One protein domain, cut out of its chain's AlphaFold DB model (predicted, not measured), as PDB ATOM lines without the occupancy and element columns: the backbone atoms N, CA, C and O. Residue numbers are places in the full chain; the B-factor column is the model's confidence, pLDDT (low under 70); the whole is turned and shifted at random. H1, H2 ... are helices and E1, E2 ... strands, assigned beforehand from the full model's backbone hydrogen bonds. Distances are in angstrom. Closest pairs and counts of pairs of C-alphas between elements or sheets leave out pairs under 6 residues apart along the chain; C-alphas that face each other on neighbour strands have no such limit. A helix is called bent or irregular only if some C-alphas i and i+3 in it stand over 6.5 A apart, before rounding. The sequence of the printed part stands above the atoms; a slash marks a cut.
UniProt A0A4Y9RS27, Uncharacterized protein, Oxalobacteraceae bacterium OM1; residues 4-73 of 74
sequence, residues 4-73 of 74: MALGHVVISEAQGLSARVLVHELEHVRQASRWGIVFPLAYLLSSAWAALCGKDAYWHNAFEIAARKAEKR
ATOM      1  N   MET A   4     144.218 149.885 111.903       91.12
ATOM      2  CA  MET A   4     145.272 149.283 111.097       91.12
ATOM      3  C   MET A   4     146.147 148.344 111.919       91.12
ATOM      4  O   MET A   4     146.553 148.658 113.042       91.12
ATOM      5  N   ALA A   5     146.502 147.215 111.324       92.56
ATOM      6  CA  ALA A   5     147.543 146.336 111.817       92.56
ATOM      7  C   ALA A   5     148.927 146.820 111.365       92.56
ATOM      8  O   ALA A   5     149.199 147.006 110.177       92.56
ATOM      9  N   LEU A   6     149.836 146.967 112.323       89.50
ATOM     10  CA  LEU A   6     151.238 147.289 112.101       89.50
ATOM     11  C   LEU A   6     152.096 146.224 112.785       89.50
ATOM     12  O   LEU A   6     152.349 146.255 113.991       89.50
ATOM     13  N   GLY A   7     152.520 145.234 111.999       89.88
ATOM     14  CA  GLY A   7     153.233 144.072 112.519       89.88
ATOM     15  C   GLY A   7     152.356 143.283 113.492       89.88
ATOM     16  O   GLY A   7     151.398 142.640 113.082       89.88
ATOM     17  N   HIS A   8     152.688 143.349 114.781       91.75
ATOM     18  CA  HIS A   8     151.962 142.659 115.856       91.75
ATOM     19  C   HIS A   8     151.020 143.571 116.652       91.75
ATOM     20  O   HIS A   8     150.432 143.135 117.639       91.75
ATOM     21  N   VAL A   9     150.895 144.837 116.251       91.75
ATOM     22  CA  VAL A   9     150.107 145.846 116.962       91.75
ATOM     23  C   VAL A   9     148.893 146.212 116.123       91.75
ATOM     24  O   VAL A   9     149.024 146.457 114.929       91.75
ATOM     25  N   VAL A  10     147.720 146.283 116.750       93.19
ATOM     26  CA  VAL A  10     146.526 146.883 116.142       93.19
ATOM     27  C   VAL A  10     146.374 148.289 116.703       93.19
ATOM     28  O   VAL A  10     146.314 148.474 117.917       93.19
ATOM     29  N   ILE A  11     146.325 149.274 115.814       93.19
ATOM     30  CA  ILE A  11     146.077 150.674 116.146       93.19
ATOM     31  C   ILE A  11     144.619 150.968 115.807       93.19
ATOM     32  O   ILE A  11     144.165 150.661 114.706       93.19
ATOM     33  N   SER A  12     143.892 151.565 116.746       93.31
ATOM     34  CA  SER A  12     142.504 151.980 116.558       93.31
ATOM     35  C   SER A  12     142.298 153.429 116.958       93.31
ATOM     36  O   SER A  12     143.050 153.997 117.748       93.31
ATOM     37  N   GLU A  13     141.217 154.008 116.460       90.94
ATOM     38  CA  GLU A  13     140.681 155.259 116.983       90.94
ATOM     39  C   GLU A  13     140.178 155.129 118.437       90.94
ATOM     40  O   GLU A  13     139.953 154.030 118.957       90.94
ATOM     41  N   ALA A  14     140.037 156.273 119.117       88.38
ATOM     42  CA  ALA A  14     139.802 156.346 120.562       88.38
ATOM     43  C   ALA A  14     138.466 155.725 121.008       88.38
ATOM     44  O   ALA A  14     138.336 155.289 122.148       88.38
ATOM     45  N   GLN A  15     137.478 155.671 120.114       87.06
ATOM     46  CA  GLN A  15     136.157 155.093 120.372       87.06
ATOM     47  C   GLN A  15     136.175 153.553 120.393       87.06
ATOM     48  O   GLN A  15     135.154 152.933 120.695       87.06
ATOM     49  N   GLY A  16     137.325 152.933 120.104       85.94
ATOM     50  CA  GLY A  16     137.513 151.486 120.098       85.94
ATOM     51  C   GLY A  16     137.095 150.823 118.784       85.94
ATOM     52  O   GLY A  16     136.778 151.482 117.796       85.94
ATOM     53  N   LEU A  17     137.115 149.487 118.770       88.75
ATOM     54  CA  LEU A  17     136.812 148.664 117.597       88.75
ATOM     55  C   LEU A  17     135.576 147.804 117.835       88.75
ATOM     56  O   LEU A  17     135.389 147.241 118.912       88.75
ATOM     57  N   SER A  18     134.768 147.623 116.792       91.75
ATOM     58  CA  SER A  18     133.805 146.522 116.780       91.75
ATOM     59  C   SER A  18     134.532 145.174 116.690       91.75
ATOM     60  O   SER A  18     135.631 145.089 116.138       91.75
ATOM     61  N   ALA A  19     133.897 144.096 117.163       91.44
ATOM     62  CA  ALA A  19     134.468 142.748 117.093       91.44
ATOM     63  C   ALA A  19     134.821 142.317 115.655       91.44
ATOM     64  O   ALA A  19     135.827 141.645 115.441       91.44
ATOM     65  N   ARG A  20     134.026 142.749 114.664       91.88
ATOM     66  CA  ARG A  20     134.293 142.480 113.243       91.88
ATOM     67  C   ARG A  20     135.591 143.133 112.785       91.88
ATOM     68  O   ARG A  20     136.461 142.438 112.281       91.88
ATOM     69  N   VAL A  21     135.742 144.437 113.032       91.56
ATOM     70  CA  VAL A  21     136.957 145.176 112.653       91.56
ATOM     71  C   VAL A  21     138.171 144.628 113.401       91.56
ATOM     72  O   VAL A  21     139.221 144.439 112.804       91.56
ATOM     73  N   LEU A  22     138.033 144.271 114.680       92.62
ATOM     74  CA  LEU A  22     139.130 143.652 115.424       92.62
ATOM     75  C   LEU A  22     139.605 142.343 114.771       92.62
ATOM     76  O   LEU A  22     140.805 142.131 114.640       92.62
ATOM     77  N   VAL A  23     138.696 141.464 114.343       94.75
ATOM     78  CA  VAL A  23     139.098 140.210 113.683       94.75
ATOM     79  C   VAL A  23     139.687 140.435 112.297       94.75
ATOM     80  O   VAL A  23     140.594 139.693 111.920       94.75
ATOM     81  N   HIS A  24     139.234 141.461 111.577       95.12
ATOM     82  CA  HIS A  24     139.880 141.898 110.343       95.12
ATOM     83  C   HIS A  24     141.353 142.247 110.585       95.12
ATOM     84  O   HIS A  24     142.246 141.641 109.992       95.12
ATOM     85  N   GLU A  25     141.616 143.156 111.527       94.62
ATOM     86  CA  GLU A  25     142.975 143.608 111.833       94.62
ATOM     87  C   GLU A  25     143.845 142.492 112.415       94.62
ATOM     88  O   GLU A  25     145.027 142.382 112.092       94.62
ATOM     89  N   LEU A  26     143.276 141.606 113.237       94.94
ATOM     90  CA  LEU A  26     144.005 140.446 113.753       94.94
ATOM     91  C   LEU A  26     144.418 139.476 112.641       94.94
ATOM     92  O   LEU A  26     145.449 138.812 112.767       94.94
ATOM     93  N   GLU A  27     143.656 139.380 111.553       95.31
ATOM     94  CA  GLU A  27     144.075 138.594 110.394       95.31
ATOM     95  C   GLU A  27     145.268 139.248 109.687       95.31
ATOM     96  O   GLU A  27     146.217 138.547 109.334       95.31
ATOM     97  N   HIS A  28     145.305 140.578 109.575       95.12
ATOM     98  CA  HIS A  28     146.495 141.283 109.092       95.12
ATOM     99  C   HIS A  28     147.698 141.123 110.022       95.12
ATOM    100  O   HIS A  28     148.808 140.918 109.534       95.12
ATOM    101  N   VAL A  29     147.494 141.105 111.343       95.00
ATOM    102  CA  VAL A  29     148.557 140.761 112.300       95.00
ATOM    103  C   VAL A  29     149.092 139.357 112.025       95.00
ATOM    104  O   VAL A  29     150.298 139.180 111.905       95.00
ATOM    105  N   ARG A  30     148.226 138.351 111.840       94.06
ATOM    106  CA  ARG A  30     148.666 136.980 111.508       94.06
ATOM    107  C   ARG A  30     149.429 136.916 110.190       94.06
ATOM    108  O   ARG A  30     150.419 136.189 110.084       94.06
ATOM    109  N   GLN A  31     148.980 137.656 109.181       94.06
ATOM    110  CA  GLN A  31     149.669 137.747 107.897       94.06
ATOM    111  C   GLN A  31     151.047 138.398 108.071       94.06
ATOM    112  O   GLN A  31     152.039 137.845 107.595       94.06
ATOM    113  N   ALA A  32     151.135 139.498 108.819       92.94
ATOM    114  CA  ALA A  32     152.391 140.165 109.134       92.94
ATOM    115  C   ALA A  32     153.326 139.280 109.974       92.94
ATOM    116  O   ALA A  32     154.521 139.249 109.706       92.94
ATOM    117  N   SER A  33     152.814 138.483 110.916       93.06
ATOM    118  CA  SER A  33     153.611 137.493 111.657       93.06
ATOM    119  C   SER A  33     154.173 136.399 110.748       93.06
ATOM    120  O   SER A  33     155.299 135.950 110.945       93.06
ATOM    121  N   ARG A  34     153.403 135.961 109.743       93.44
ATOM    122  CA  ARG A  34     153.813 134.897 108.813       93.44
ATOM    123  C   ARG A  34     154.812 135.375 107.761       93.44
ATOM    124  O   ARG A  34     155.699 134.617 107.381       93.44
ATOM    125  N   TRP A  35     154.635 136.591 107.256       91.69
ATOM    126  CA  TRP A  35     155.429 137.141 106.153       91.69
ATOM    127  C   TRP A  35     156.529 138.101 106.625       91.69
ATOM    128  O   TRP A  35     157.441 138.422 105.861       91.69
ATOM    129  N   GLY A  36     156.468 138.561 107.875       91.38
ATOM    130  CA  GLY A  36     157.403 139.522 108.442       91.38
ATOM    131  C   GLY A  36     157.496 140.791 107.597       91.38
ATOM    132  O   GLY A  36     156.498 141.320 107.106       91.38
ATOM    133  N   ILE A  37     158.726 141.253 107.371       89.31
ATOM    134  CA  ILE A  37     159.015 142.457 106.581       89.31
ATOM    135  C   ILE A  37     158.628 142.336 105.098       89.31
ATOM    136  O   ILE A  37     158.530 143.342 104.404       89.31
ATOM    137  N   VAL A  38     158.382 141.119 104.601       93.56
ATOM    138  CA  VAL A  38     157.951 140.884 103.214       93.56
ATOM    139  C   VAL A  38     156.459 141.180 103.041       93.56
ATOM    140  O   VAL A  38     155.999 141.371 101.917       93.56
ATOM    141  N   PHE A  39     155.692 141.275 104.133       91.31
ATOM    142  CA  PHE A  39     154.246 141.487 104.082       91.31
ATOM    143  C   PHE A  39     153.821 142.717 103.259       91.31
ATOM    144  O   PHE A  39     153.001 142.540 102.356       91.31
ATOM    145  N   PRO A  40     154.382 143.930 103.460       90.44
ATOM    146  CA  PRO A  40     153.980 145.097 102.677       90.44
ATOM    147  C   PRO A  40     154.244 144.913 101.178       90.44
ATOM    148  O   PRO A  40     153.421 145.296 100.351       90.44
ATOM    149  N   LEU A  41     155.359 144.267 100.817       93.00
ATOM    150  CA  LEU A  41     155.688 143.974  99.422       93.00
ATOM    151  C   LEU A  41     154.705 142.966  98.821       93.00
ATOM    152  O   LEU A  41     154.195 143.186  97.727       93.00
ATOM    153  N   ALA A  42     154.393 141.887  99.542       93.19
ATOM    154  CA  ALA A  42     153.429 140.886  99.096       93.19
ATOM    155  C   ALA A  42     152.019 141.483  98.938       93.19
ATOM    156  O   ALA A  42     151.335 141.196  97.953       93.19
ATOM    157  N   TYR A  43     151.608 142.355  99.862       92.88
ATOM    158  CA  TYR A  43     150.343 143.081  99.784       92.88
ATOM    159  C   TYR A  43     150.290 143.961  98.533       92.88
ATOM    160  O   TYR A  43     149.345 143.859  97.751       92.88
ATOM    161  N   LEU A  44     151.327 144.770  98.294       92.75
ATOM    162  CA  LEU A  44     151.414 145.625  97.108       92.75
ATOM    163  C   LEU A  44     151.412 144.813  95.811       92.75
ATOM    164  O   LEU A  44     150.727 145.196  94.868       92.75
ATOM    165  N   LEU A  45     152.116 143.679  95.765       94.06
ATOM    166  CA  LEU A  45     152.104 142.781  94.608       94.06
ATOM    167  C   LEU A  45     150.708 142.203  94.349       94.06
ATOM    168  O   LEU A  45     150.277 142.158  93.198       94.06
ATOM    169  N   SER A  46     149.972 141.810  95.394       92.62
ATOM    170  CA  SER A  46     148.590 141.340  95.239       92.62
ATOM    171  C   SER A  46     147.665 142.448  94.732       92.62
ATOM    172  O   SER A  46     146.821 142.181  93.875       92.62
ATOM    173  N   SER A  47     147.817 143.672  95.241       90.06
ATOM    174  CA  SER A  47     147.058 144.838  94.776       90.06
ATOM    175  C   SER A  47     147.392 145.188  93.324       90.06
ATOM    176  O   SER A  47     146.492 145.421  92.520       90.06
ATOM    177  N   ALA A  48     148.678 145.176  92.962       92.00
ATOM    178  CA  ALA A  48     149.144 145.437  91.605       92.00
ATOM    179  C   ALA A  48     148.637 144.372  90.630       92.00
ATOM    180  O   ALA A  48     148.154 144.710  89.556       92.00
ATOM    181  N   TRP A  49     148.667 143.094  91.015       92.88
ATOM    182  CA  TRP A  49     148.112 142.012  90.205       92.88
ATOM    183  C   TRP A  49     146.614 142.198  89.944       92.88
ATOM    184  O   TRP A  49     146.160 142.052  88.809       92.88
ATOM    185  N   ALA A  50     145.845 142.571  90.972       91.38
ATOM    186  CA  ALA A  50     144.428 142.888  90.824       91.38
ATOM    187  C   ALA A  50     144.205 144.075  89.870       91.38
ATOM    188  O   ALA A  50     143.393 143.960  88.951       91.38
ATOM    189  N   ALA A  51     144.974 145.155  90.027       90.31
ATOM    190  CA  ALA A  51     144.905 146.326  89.154       90.31
ATOM    191  C   ALA A  51     145.263 145.994  87.693       90.31
ATOM    192  O   ALA A  51     144.546 146.390  86.778       90.31
ATOM    193  N   LEU A  52     146.324 145.209  87.469       91.44
ATOM    194  CA  LEU A  52     146.729 144.730  86.141       91.44
ATOM    195  C   LEU A  52     145.658 143.846  85.492       91.44
ATOM    196  O   LEU A  52     145.501 143.855  84.275       91.44
ATOM    197  N   CYS A  53     144.882 143.123  86.298       91.12
ATOM    198  CA  CYS A  53     143.728 142.351  85.840       91.12
ATOM    199  C   CYS A  53     142.461 143.207  85.619       91.12
ATOM    200  O   CYS A  53     141.388 142.640  85.401       91.12
ATOM    201  N   GLY A  54     142.546 144.540  85.717       89.56
ATOM    202  CA  GLY A  54     141.404 145.455  85.592       89.56
ATOM    203  C   GLY A  54     140.415 145.374  86.757       89.56
ATOM    204  O   GLY A  54     139.261 145.780  86.625       89.56
ATOM    205  N   LYS A  55     140.837 144.809  87.890       89.25
ATOM    206  CA  LYS A  55     140.023 144.664  89.095       89.25
ATOM    207  C   LYS A  55     140.402 145.724  90.115       89.25
ATOM    208  O   LYS A  55     141.508 146.256  90.114       89.25
ATOM    209  N   ASP A  56     139.482 145.989  91.033       90.50
ATOM    210  CA  ASP A  56     139.760 146.879  92.151       90.50
ATOM    211  C   ASP A  56     140.874 146.296  93.038       90.50
ATOM    212  O   ASP A  56     140.756 145.176  93.552       90.50
ATOM    213  N   ALA A  57     141.953 147.071  93.180       85.75
ATOM    214  CA  ALA A  57     143.189 146.683  93.846       85.75
ATOM    215  C   ALA A  57     142.992 146.326  95.323       85.75
ATOM    216  O   ALA A  57     143.701 145.466  95.831       85.75
ATOM    217  N   TYR A  58     142.028 146.953  95.996       85.69
ATOM    218  CA  TYR A  58     141.723 146.716  97.402       85.69
ATOM    219  C   TYR A  58     140.721 145.566  97.551       85.69
ATOM    220  O   TYR A  58     140.949 144.600  98.284       85.69
ATOM    221  N   TRP A  59     139.631 145.592  96.776       86.75
ATOM    222  CA  TRP A  59     138.583 144.575  96.873       86.75
ATOM    223  C   TRP A  59     139.049 143.185  96.441       86.75
ATOM    224  O   TRP A  59     138.525 142.200  96.970       86.75
ATOM    225  N   HIS A  60     140.029 143.096  95.542       89.81
ATOM    226  CA  HIS A  60     140.560 141.827  95.037       89.81
ATOM    227  C   HIS A  60     141.947 141.466  95.570       89.81
ATOM    228  O   HIS A  60     142.527 140.474  95.127       89.81
ATOM    229  N   ASN A  61     142.471 142.221  96.535       92.06
ATOM    230  CA  ASN A  61     143.685 141.831  97.231       92.06
ATOM    231  C   ASN A  61     143.431 140.542  98.039       92.06
ATOM    232  O   ASN A  61     142.474 140.450  98.810       92.06
ATOM    233  N   ALA A  62     144.288 139.532  97.869       91.06
ATOM    234  CA  ALA A  62     144.131 138.234  98.524       91.06
ATOM    235  C   ALA A  62     144.171 138.334 100.060       91.06
ATOM    236  O   ALA A  62     143.451 137.603 100.744       91.06
ATOM    237  N   PHE A  63     144.969 139.259 100.596       93.38
ATOM    238  CA  PHE A  63     145.095 139.527 102.027       93.38
ATOM    239  C   PHE A  63     143.821 140.168 102.591       93.38
ATOM    240  O   PHE A  63     143.320 139.722 103.623       93.38
ATOM    241  N   GLU A  64     143.239 141.123 101.865       93.88
ATOM    242  CA  GLU A  64     141.958 141.762 102.210       93.88
ATOM    243  C   GLU A  64     140.776 140.792 102.114       93.88
ATOM    244  O   GLU A  64     139.842 140.837 102.916       93.88
ATOM    245  N   ILE A  65     140.790 139.892 101.126       93.75
ATOM    246  CA  ILE A  65     139.781 138.833 100.998       93.75
ATOM    247  C   ILE A  65     139.872 137.876 102.189       93.75
ATOM    248  O   ILE A  65     138.841 137.473 102.731       93.75
ATOM    249  N   ALA A  66     141.087 137.500 102.600       93.38
ATOM    250  CA  ALA A  66     141.298 136.649 103.765       93.38
ATOM    251  C   ALA A  66     140.811 137.326 105.057       93.38
ATOM    252  O   ALA A  66     140.073 136.691 105.816       93.38
ATOM    253  N   ALA A  67     141.120 138.610 105.252       93.75
ATOM    254  CA  ALA A  67     140.645 139.397 106.389       93.75
ATOM    255  C   ALA A  67     139.108 139.475 106.424       93.75
ATOM    256  O   ALA A  67     138.484 139.063 107.403       93.75
ATOM    257  N   ARG A  68     138.460 139.824 105.305       93.94
ATOM    258  CA  ARG A  68     136.986 139.831 105.184       93.94
ATOM    259  C   ARG A  68     136.347 138.455 105.360       93.94
ATOM    260  O   ARG A  68     135.215 138.330 105.828       93.94
ATOM    261  N   LYS A  69     137.046 137.383 104.985       93.69
ATOM    262  CA  LYS A  69     136.586 136.014 105.252       93.69
ATOM    263  C   LYS A  69     136.648 135.687 106.745       93.69
ATOM    264  O   LYS A  69     135.782 134.949 107.210       93.69
ATOM    265  N   ALA A  70     137.634 136.206 107.476       92.56
ATOM    266  CA  ALA A  70     137.735 136.043 108.922       92.56
ATOM    267  C   ALA A  70     136.612 136.800 109.652       92.56
ATOM    268  O   ALA A  70     135.971 136.215 110.522       92.56
ATOM    269  N   GLU A  71     136.294 138.029 109.235       92.25
ATOM    270  CA  GLU A  71     135.167 138.806 109.781       92.25
ATOM    271  C   GLU A  71     133.832 138.055 109.715       92.25
ATOM    272  O   GLU A  71     133.039 138.106 110.650       92.25
ATOM    273  N   LYS A  72     133.578 137.349 108.603       90.50
ATOM    274  CA  LYS A  72     132.327 136.607 108.361       90.50
ATOM    275  C   LYS A  72     132.170 135.344 109.212       90.50
ATOM    276  O   LYS A  72     131.137 134.689 109.115       90.50
ATOM    277  N   ARG A  73     133.196 134.945 109.970       85.69
ATOM    278  CA  ARG A  73     133.175 133.737 110.816       85.69
ATOM    279  C   ARG A  73     132.682 133.998 112.245       85.69
ATOM    280  O   ARG A  73     132.690 133.061 113.037       85.69
TER     281      ARG A  73
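Overview. This is residues 4 to 73 of the 74 residues of an uncharacterized protein of Oxalobacteraceae bacterium OM1 (UniProt A0A4Y9RS27). A long helix, H1, is sharply bent into a V, and the shorter helix H2 lies between its two arms, packing on both and closing the V into a rough triangle. A small two-stranded hairpin, E1 and E2, packs on the first arm, H1a, away from H2. The printed part has 70 residues, with two named strands and two named helices in the order E1, E2, H1, H2; the sheet's order is E1 - E2, antiparallel, and the class is mostly helix. The whole is compact, with a radius of gyration of the C-alphas of 12.5 A and spans of 37 by 25 by 22 A.

Arrangement. Start at the sheet, where E1, residues 4 to 6, and E2, residues 9 to 12, form an antiparallel hairpin at 154 degrees between directions. Look there for N 4 and O 11, 2.9 A apart, and N 6 and O 9, 2.8 A apart, both within hydrogen-bond range. From the sheet, go to H1, residues 19 to 52, which by its hydrogen bonds was assigned as one helix but is bent: C-alphas 34 and 37 are 9.4 A apart. Its arms are H1a, residues 19 to 34, and H1b, residues 37 to 52. The closest C-alphas of E1 and H1a are those of Ala 5 and Glu 25, at 5.3 A; for E2 and H1a they are those of Val 10 and Glu 25, at 6.5 A. The arms are close but not clearly touching, with the closest C-alphas, those of Ala 32 and Phe 39, 5.5 A apart; they run opposite ways at a steep tilt of 69.6 degrees, only just short of about perpendicular. H1b is itself irregular, with C-alphas 37 and 40 at 6.9 A. Next find H2, residues 62 to 71, which touches H1a, opposite ways at a steep tilt of 41 degrees; their closest C-alphas are those of His 24 and Ala 67, at 4.7 A. H2 also touches H1b, by residues 43 to 46 of H1b alone, about perpendicular at 77 degrees; the closest C-alphas are those of Ser 46 and Ala 62, at 6.3 A. E1 and E2 are apart from H1b and H2. Every O i to N i+4 pair is within hydrogen-bond range in H1a and H2, and 11 of 12 are in H1b.

Along the chain. Find C-alpha 4 at (145.272, 149.283, 111.097), where E1 begins; E1 is 6.4 A long and E2 9.8 A. From C-alpha 19 at (134.468, 142.748, 117.093), H1a runs 22.5 A to C-alpha 34; from C-alpha 37, H1b runs 24.0 A to C-alpha 52. H2, 14.4 A long, ends with C-alpha 71 at (135.167, 138.806, 109.781).

Size, cuts and confidence. The two C-alphas farthest apart are those of Ala 14 and Cys 53, at 37.6 A. The printed part, residues 4 to 73, has no cut. The link E1 to E2 is tight, and those from E2 to H1 and from H1 to H2 are short. The mean pLDDT of the printed part is 91.7, and no printed residue is under 70.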